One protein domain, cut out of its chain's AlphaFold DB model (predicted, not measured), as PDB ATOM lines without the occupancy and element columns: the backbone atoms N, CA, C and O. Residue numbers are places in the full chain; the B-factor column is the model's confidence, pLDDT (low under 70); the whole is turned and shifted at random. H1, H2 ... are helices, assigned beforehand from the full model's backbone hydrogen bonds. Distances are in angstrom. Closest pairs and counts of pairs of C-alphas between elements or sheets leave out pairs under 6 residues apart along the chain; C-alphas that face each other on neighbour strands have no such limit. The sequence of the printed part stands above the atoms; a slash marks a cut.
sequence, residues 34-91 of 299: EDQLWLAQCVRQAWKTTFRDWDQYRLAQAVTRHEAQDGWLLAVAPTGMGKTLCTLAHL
ATOM      1  N   GLU A  34      -0.797 -31.352  32.314       75.94
ATOM      2  CA  GLU A  34      -0.395 -30.184  33.109       75.94
ATOM      3  C   GLU A  34       1.066 -29.790  32.846       75.94
ATOM      4  O   GLU A  34       1.357 -28.621  32.574       75.94
ATOM      5  N   ASP A  35       1.973 -30.769  32.813       75.88
ATOM      6  CA  ASP A  35       3.379 -30.546  32.467       75.88
ATOM      7  C   ASP A  35       3.546 -30.003  31.046       75.88
ATOM      8  O   ASP A  35       4.395 -29.140  30.793       75.88
ATOM      9  N   GLN A  36       2.723 -30.481  30.109       78.31
ATOM     10  CA  GLN A  36       2.736 -30.000  28.735       78.31
ATOM     11  C   GLN A  36       2.352 -28.529  28.648       78.31
ATOM     12  O   GLN A  36       3.037 -27.753  27.973       78.31
ATOM     13  N   LEU A  37       1.277 -28.141  29.332       81.00
ATOM     14  CA  LEU A  37       0.829 -26.754  29.387       81.00
ATOM     15  C   LEU A  37       1.894 -25.861  30.024       81.00
ATOM     16  O   LEU A  37       2.226 -24.811  29.467       81.00
ATOM     17  N   TRP A  38       2.479 -26.304  31.136       88.81
ATOM     18  CA  TRP A  38       3.511 -25.556  31.843       88.81
ATOM     19  C   TRP A  38       4.778 -25.353  30.993       88.81
ATOM     20  O   TRP A  38       5.256 -24.222  30.852       88.81
ATOM     21  N   LEU A  39       5.296 -26.407  30.348       85.50
ATOM     22  CA  LEU A  39       6.464 -26.305  29.463       85.50
ATOM     23  C   LEU A  39       6.179 -25.440  28.233       85.50
ATOM     24  O   LEU A  39       7.020 -24.630  27.836       85.50
ATOM     25  N   ALA A  40       4.996 -25.573  27.631       84.00
ATOM     26  CA  ALA A  40       4.593 -24.736  26.506       84.00
ATOM     27  C   ALA A  40       4.534 -23.252  26.903       84.00
ATOM     28  O   ALA A  40       4.947 -22.385  26.128       84.00
ATOM     29  N   GLN A  41       4.072 -22.953  28.118       84.38
ATOM     30  CA  GLN A  41       4.030 -21.596  28.650       84.38
ATOM     31  C   GLN A  41       5.440 -21.039  28.891       84.38
ATOM     32  O   GLN A  41       5.716 -19.904  28.497       84.38
ATOM     33  N   CYS A  42       6.351 -21.854  29.431       86.81
ATOM     34  CA  CYS A  42       7.761 -21.497  29.604       86.81
ATOM     35  C   CYS A  42       8.435 -21.163  28.261       86.81
ATOM     36  O   CYS A  42       9.050 -20.104  28.118       86.81
ATOM     37  N   VAL A  43       8.254 -22.006  27.236       86.19
ATOM     38  CA  VAL A  43       8.792 -21.752  25.887       86.19
ATOM     39  C   VAL A  43       8.183 -20.499  25.272       86.19
ATOM     40  O   VAL A  43       8.898 -19.707  24.658       86.19
ATOM     41  N   ARG A  44       6.883 -20.263  25.459       85.44
ATOM     42  CA  ARG A  44       6.228 -19.058  24.943       85.44
ATOM     43  C   ARG A  44       6.778 -17.785  25.579       85.44
ATOM     44  O   ARG A  44       6.950 -16.796  24.875       85.44
ATOM     45  N   GLN A  45       7.072 -17.813  26.875       81.50
ATOM     46  CA  GLN A  45       7.657 -16.678  27.587       81.50
ATOM     47  C   GLN A  45       9.116 -16.436  27.182       81.50
ATOM     48  O   GLN A  45       9.473 -15.302  26.880       81.50
ATOM     49  N   ALA A  46       9.938 -17.487  27.130       78.62
ATOM     50  CA  ALA A  46      11.371 -17.361  26.859       78.62
ATOM     51  C   ALA A  46      11.701 -17.179  25.369       78.62
ATOM     52  O   ALA A  46      12.590 -16.418  25.016       78.62
ATOM     53  N   TRP A  47      10.988 -17.869  24.479       81.56
ATOM     54  CA  TRP A  47      11.321 -17.951  23.053       81.56
ATOM     55  C   TRP A  47      10.281 -17.302  22.137       81.56
ATOM     56  O   TRP A  47      10.464 -17.305  20.919       81.56
ATOM     57  N   LYS A  48       9.180 -16.769  22.689       83.75
ATOM     58  CA  LYS A  48       8.076 -16.144  21.929       83.75
ATOM     59  C   LYS A  48       7.500 -17.070  20.846       83.75
ATOM     60  O   LYS A  48       7.011 -16.614  19.817       83.75
ATOM     61  N   THR A  49       7.566 -18.380  21.077       84.12
ATOM     62  CA  THR A  49       7.148 -19.423  20.132       84.12
ATOM     63  C   THR A  49       6.542 -20.618  20.871       84.12
ATOM     64  O   THR A  49       6.431 -20.606  22.094       84.12
ATOM     65  N   THR A  50       6.134 -21.649  20.139       83.75
ATOM     66  CA  THR A  50       5.601 -22.904  20.681       83.75
ATOM     67  C   THR A  50       6.386 -24.098  20.152       83.75
ATOM     68  O   THR A  50       7.125 -23.997  19.168       83.75
ATOM     69  N   PHE A  51       6.205 -25.260  20.782       77.94
ATOM     70  CA  PHE A  51       6.642 -26.515  20.182       77.94
ATOM     71  C   PHE A  51       5.937 -26.732  18.837       77.94
ATOM     72  O   PHE A  51       4.758 -26.418  18.678       77.94
ATOM     73  N   ARG A  52       6.679 -27.257  17.864       80.88
ATOM     74  CA  ARG A  52       6.194 -27.607  16.525       80.88
ATOM     75  C   ARG A  52       5.522 -28.972  16.503       80.88
ATOM     76  O   ARG A  52       4.591 -29.176  15.736       80.88
ATOM     77  N   ASP A  53       6.029 -29.898  17.309       78.94
ATOM     78  CA  ASP A  53       5.602 -31.288  17.341       78.94
ATOM     79  C   ASP A  53       5.841 -31.912  18.726       78.94
ATOM     80  O   ASP A  53       6.471 -31.330  19.617       78.94
ATOM     81  N   TRP A  54       5.315 -33.125  18.891       75.88
ATOM     82  CA  TRP A  54       5.459 -33.922  20.106       75.88
ATOM     83  C   TRP A  54       6.905 -34.326  20.404       75.88
ATOM     84  O   TRP A  54       7.244 -34.528  21.569       75.88
ATOM     85  N   ASP A  55       7.766 -34.428  19.392       78.50
ATOM     86  CA  ASP A  55       9.160 -34.818  19.591       78.50
ATOM     87  C   ASP A  55       9.946 -33.692  20.273       78.50
ATOM     88  O   ASP A  55      10.743 -33.951  21.178       78.50
ATOM     89  N   GLN A  56       9.698 -32.431  19.898       82.44
ATOM     90  CA  GLN A  56      10.270 -31.279  20.594       82.44
ATOM     91  C   GLN A  56       9.812 -31.211  22.052       82.44
ATOM     92  O   GLN A  56      10.640 -30.998  22.939       82.44
ATOM     93  N   TYR A  57       8.515 -31.421  22.295       83.62
ATOM     94  CA  TYR A  57       7.973 -31.455  23.651       83.62
ATOM     95  C   TYR A  57       8.646 -32.544  24.491       83.62
ATOM     96  O   TYR A  57       9.156 -32.259  25.569       83.62
ATOM     97  N   ARG A  58       8.730 -33.775  23.972       82.62
ATOM     98  CA  ARG A  58       9.365 -34.899  24.675       82.62
ATOM     99  C   ARG A  58      10.833 -34.643  24.976       82.62
ATOM    100  O   ARG A  58      11.293 -34.978  26.063       82.62
ATOM    101  N   LEU A  59      11.571 -34.030  24.048       87.00
ATOM    102  CA  LEU A  59      12.959 -33.645  24.299       87.00
ATOM    103  C   LEU A  59      13.051 -32.590  25.410       87.00
ATOM    104  O   LEU A  59      13.881 -32.726  26.303       87.00
ATOM    105  N   ALA A  60      12.206 -31.560  25.376       89.12
ATOM    106  CA  ALA A  60      12.182 -30.522  26.405       89.12
ATOM    107  C   ALA A  60      11.798 -31.074  27.784       89.12
ATOM    108  O   ALA A  60      12.427 -30.731  28.784       89.12
ATOM    109  N   GLN A  61      10.808 -31.965  27.827       87.75
ATOM    110  CA  GLN A  61      10.369 -32.657  29.033       87.75
ATOM    111  C   GLN A  61      11.485 -33.534  29.602       87.75
ATOM    112  O   GLN A  61      11.795 -33.417  30.785       87.75
ATOM    113  N   ALA A  62      12.134 -34.347  28.762       88.75
ATOM    114  CA  ALA A  62      13.262 -35.176  29.175       88.75
ATOM    115  C   ALA A  62      14.400 -34.325  29.746       88.75
ATOM    116  O   ALA A  62      14.932 -34.661  30.789       88.75
ATOM    117  N   VAL A  63      14.737 -33.202  29.105       90.06
ATOM    118  CA  VAL A  63      15.799 -32.308  29.588       90.06
ATOM    119  C   VAL A  63      15.419 -31.609  30.895       90.06
ATOM    120  O   VAL A  63      16.267 -31.449  31.765       90.06
ATOM    121  N   THR A  64      14.163 -31.190  31.044       87.88
ATOM    122  CA  THR A  64      13.711 -30.410  32.208       87.88
ATOM    123  C   THR A  64      13.508 -31.278  33.447       87.88
ATOM    124  O   THR A  64      13.746 -30.813  34.556       87.88
ATOM    125  N   ARG A  65      13.088 -32.535  33.267       85.00
ATOM    126  CA  ARG A  65      12.945 -33.513  34.353       85.00
ATOM    127  C   ARG A  65      14.248 -34.257  34.674       85.00
ATOM    128  O   ARG A  65      14.264 -35.015  35.632       85.00
ATOM    129  N   HIS A  66      15.305 -34.082  33.877       84.94
ATOM    130  CA  HIS A  66      16.585 -34.755  34.100       84.94
ATOM    131  C   HIS A  66      17.284 -34.178  35.325       84.94
ATOM    132  O   HIS A  66      17.627 -32.991  35.352       84.94
ATOM    133  N   GLU A  67      17.533 -35.016  36.322       76.12
ATOM    134  CA  GLU A  67      18.197 -34.601  37.547       76.12
ATOM    135  C   GLU A  67      19.685 -34.958  37.530       76.12
ATOM    136  O   GLU A  67      20.150 -35.837  36.806       76.12
ATOM    137  N   ALA A  68      20.474 -34.280  38.367       70.19
ATOM    138  CA  ALA A  68      21.911 -34.547  38.458       70.19
ATOM    139  C   ALA A  68      22.219 -36.007  38.853       70.19
ATOM    140  O   ALA A  68      23.231 -36.558  38.419       70.19
ATOM    141  N   GLN A  69      21.332 -36.640  39.631       72.50
ATOM    142  CA  GLN A  69      21.448 -38.043  40.044       72.50
ATOM    143  C   GLN A  69      21.294 -39.041  38.885       72.50
ATOM    144  O   GLN A  69      21.838 -40.142  38.955       72.50
ATOM    145  N   ASP A  70      20.646 -38.636  37.790       74.31
ATOM    146  CA  ASP A  70      20.462 -39.461  36.592       74.31
ATOM    147  C   ASP A  70      21.719 -39.487  35.697       74.31
ATOM    148  O   ASP A  70      21.782 -40.203  34.693       74.31
ATOM    149  N   GLY A  71      22.749 -38.703  36.034       78.88
ATOM    150  CA  GLY A  71      24.001 -38.633  35.287       78.88
ATOM    151  C   GLY A  71      23.867 -37.854  33.977       78.88
ATOM    152  O   GLY A  71      23.394 -36.720  33.963       78.88
ATOM    153  N   TRP A  72      24.337 -38.420  32.860       80.56
ATOM    154  CA  TRP A  72      24.310 -37.751  31.551       80.56
ATOM    155  C   TRP A  72      23.084 -38.139  30.723       80.56
ATOM    156  O   TRP A  72      22.883 -39.316  30.423       80.56
ATOM    157  N   LEU A  73      22.362 -37.139  30.214       84.88
ATOM    158  CA  LEU A  73      21.341 -37.322  29.184       84.88
ATOM    159  C   LEU A  73      21.950 -37.215  27.778       84.88
ATOM    160  O   LEU A  73      22.407 -36.147  27.368       84.88
ATOM    161  N   LEU A  74      21.913 -38.300  26.997       83.88
ATOM    162  CA  LEU A  74      22.284 -38.260  25.579       83.88
ATOM    163  C   LEU A  74      21.054 -37.993  24.702       83.88
ATOM    164  O   LEU A  74      20.290 -38.905  24.387       83.88
ATOM    165  N   ALA A  75      20.911 -36.755  24.236       84.00
ATOM    166  CA  ALA A  75      19.877 -36.379  23.279       84.00
ATOM    167  C   ALA A  75      20.369 -36.523  21.828       84.00
ATOM    168  O   ALA A  75      21.276 -35.814  21.388       84.00
ATOM    169  N   VAL A  76      19.733 -37.406  21.050       79.69
ATOM    170  CA  VAL A  76      19.983 -37.545  19.607       79.69
ATOM    171  C   VAL A  76      18.783 -37.012  18.840       79.69
ATOM    172  O   VAL A  76      17.715 -37.614  18.848       79.69
ATOM    173  N   ALA A  77      18.973 -35.886  18.156       76.50
ATOM    174  CA  ALA A  77      17.905 -35.210  17.433       76.50
ATOM    175  C   ALA A  77      18.387 -34.606  16.099       76.50
ATOM    176  O   ALA A  77      19.538 -34.147  16.021       76.50
ATOM    177  N   PRO A  78      17.506 -34.546  15.076       66.00
ATOM    178  CA  PRO A  78      17.744 -33.877  13.801       66.00
ATOM    179  C   PRO A  78      18.431 -32.519  13.915       66.00
ATOM    180  O   PRO A  78      18.161 -31.724  14.827       66.00
ATOM    181  N   THR A  79      19.234 -32.170  12.914       69.94
ATOM    182  CA  THR A  79      19.542 -30.756  12.665       69.94
ATOM    183  C   THR A  79      18.254 -30.035  12.283       69.94
ATOM    184  O   THR A  79      17.440 -30.553  11.523       69.94
ATOM    185  N   GLY A  80      18.033 -28.852  12.852       70.44
ATOM    186  CA  GLY A  80      16.799 -28.103  12.631       70.44
ATOM    187  C   GLY A  80      15.598 -28.589  13.445       70.44
ATOM    188  O   GLY A  80      14.563 -27.938  13.370       70.44
ATOM    189  N   MET A  81      15.718 -29.637  14.281       75.94
ATOM    190  CA  MET A  81      14.670 -30.009  15.253       75.94
ATOM    191  C   MET A  81      14.451 -28.928  16.313       75.94
ATOM    192  O   MET A  81      13.425 -28.933  16.963       75.94
ATOM    193  N   GLY A  82      15.370 -27.979  16.494       82.44
ATOM    194  CA  GLY A  82      15.259 -26.984  17.565       82.44
ATOM    195  C   GLY A  82      15.761 -27.505  18.913       82.44
ATOM    196  O   GLY A  82      15.192 -27.160  19.942       82.44
ATOM    197  N   LYS A  83      16.842 -28.302  18.906       86.12
ATOM    198  CA  LYS A  83      17.524 -28.791  20.120       86.12
ATOM    199  C   LYS A  83      17.778 -27.667  21.125       86.12
ATOM    200  O   LYS A  83      17.403 -27.800  22.275       86.12
ATOM    201  N   THR A  84      18.313 -26.533  20.664       89.12
ATOM    202  CA  THR A  84      18.589 -25.359  21.507       89.12
ATOM    203  C   THR A  84      17.359 -24.865  22.265       89.12
ATOM    204  O   THR A  84      17.444 -24.641  23.467       89.12
ATOM    205  N   LEU A  85      16.213 -24.758  21.587       88.94
ATOM    206  CA  LEU A  85      14.953 -24.360  22.213       88.94
ATOM    207  C   LEU A  85      14.499 -25.396  23.241       88.94
ATOM    208  O   LEU A  85      14.101 -25.024  24.335       88.94
ATOM    209  N   CYS A  86      14.578 -26.686  22.906       90.00
ATOM    210  CA  CYS A  86      14.127 -27.752  23.802       90.00
ATOM    211  C   CYS A  86      15.011 -27.849  25.052       90.00
ATOM    212  O   CYS A  86      14.504 -28.024  26.153       90.00
ATOM    213  N   THR A  87      16.327 -27.691  24.896       91.31
ATOM    214  CA  THR A  87      17.285 -27.729  26.008       91.31
ATOM    215  C   THR A  87      17.108 -26.555  26.966       91.31
ATOM    216  O   THR A  87      17.305 -26.701  28.166       91.31
ATOM    217  N   LEU A  88      16.718 -25.392  26.445       91.75
ATOM    218  CA  LEU A  88      16.492 -24.170  27.217       91.75
ATOM    219  C   LEU A  88      14.997 -23.843  27.321       91.75
ATOM    220  O   LEU A  88      14.620 -22.671  27.369       91.75
ATOM    221  N   ALA A  89      14.142 -24.869  27.310       88.38
ATOM    222  CA  ALA A  89      12.698 -24.688  27.411       88.38
ATOM    223  C   ALA A  89      12.307 -24.073  28.761       88.38
ATOM    224  O   ALA A  89      11.371 -23.279  28.830       88.38
ATOM    225  N   HIS A  90      13.065 -24.400  29.810       87.56
ATOM    226  CA  HIS A  90      12.898 -23.866  31.150       87.56
ATOM    227  C   HIS A  90      14.223 -23.301  31.688       87.56
ATOM    228  O   HIS A  90      15.096 -24.032  32.155       87.56
ATOM    229  N   LEU A  91      14.379 -21.975  31.621       85.88
ATOM    230  CA  LEU A  91      15.495 -21.262  32.246       85.88
ATOM    231  C   LEU A  91      15.121 -20.865  33.677       85.88
ATOM    232  O   LEU A  91      14.289 -19.986  33.894       85.88
TER     233      LEU A  91
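AT A GLANCE: This is residues 34 to 91 of the 299 residues of the protein "Predicted protein" of Monosiga brevicollis (UniProt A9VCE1). Two helices, H1 and H2, stand crosswise, the early part of H1 meeting the middle of H2. The short H3 packs on H2 in the angle between them, and a long loop, residues 66 to 82, swings out from the end of H2 and returns to H3, with residues 65 to 72 sticking out. You will find 58 printed residues with three named helices, in the order H1, H2, H3, and no named strand; the class is all helix. The whole is compact, with a radius of gyration of the C-alphas of 10.9 A and spans of 30 by 26 by 17 A.

HOW THE PARTS SIT: Start with H1, residues 34 to 47, and look from its residues 36 to 39 to residues 57 to 61 of H2, residues 54 to 65: the two helices touch there alone. Their closest C-alphas, those of Gln 36 and Tyr 57, are 7.4 A apart. Their lines are about perpendicular, at 87 degrees. Next look at H3, residues 83 to 87, which touches H2; the closest C-alphas, those of Ala 60 and Cys 86, are 4.3 A apart. H1 and H3 are close but not clearly touching, the closest C-alphas being those of Trp 47 and Leu 85, 7.4 A apart. In H1, H2 and H3 every O i to N i+4 pair is within hydrogen-bond range.

IN THESE COORDINATES: Find C-alpha 34 at (-0.395, -30.184, 33.109); from there H1 runs 19.7 A to C-alpha 47. H2 begins at C-alpha 54, at (5.459, -33.922, 20.106), and runs 16.1 A to C-alpha 65. H3 runs from C-alpha 83 to C-alpha 87, at (17.285, -27.729, 26.008).

THE WHOLE: The two C-alphas farthest apart, those of Lys 48 and Gln 69, are 31.4 A apart. The link from H1 to H2 is short, with 6 residues, and that from H2 to H3 is long, with 17. The printed part has no cut. In the B-factor column, look for low confidence at residues 78 to 79, under 70; the mean pLDDT of the printed part is 82.3.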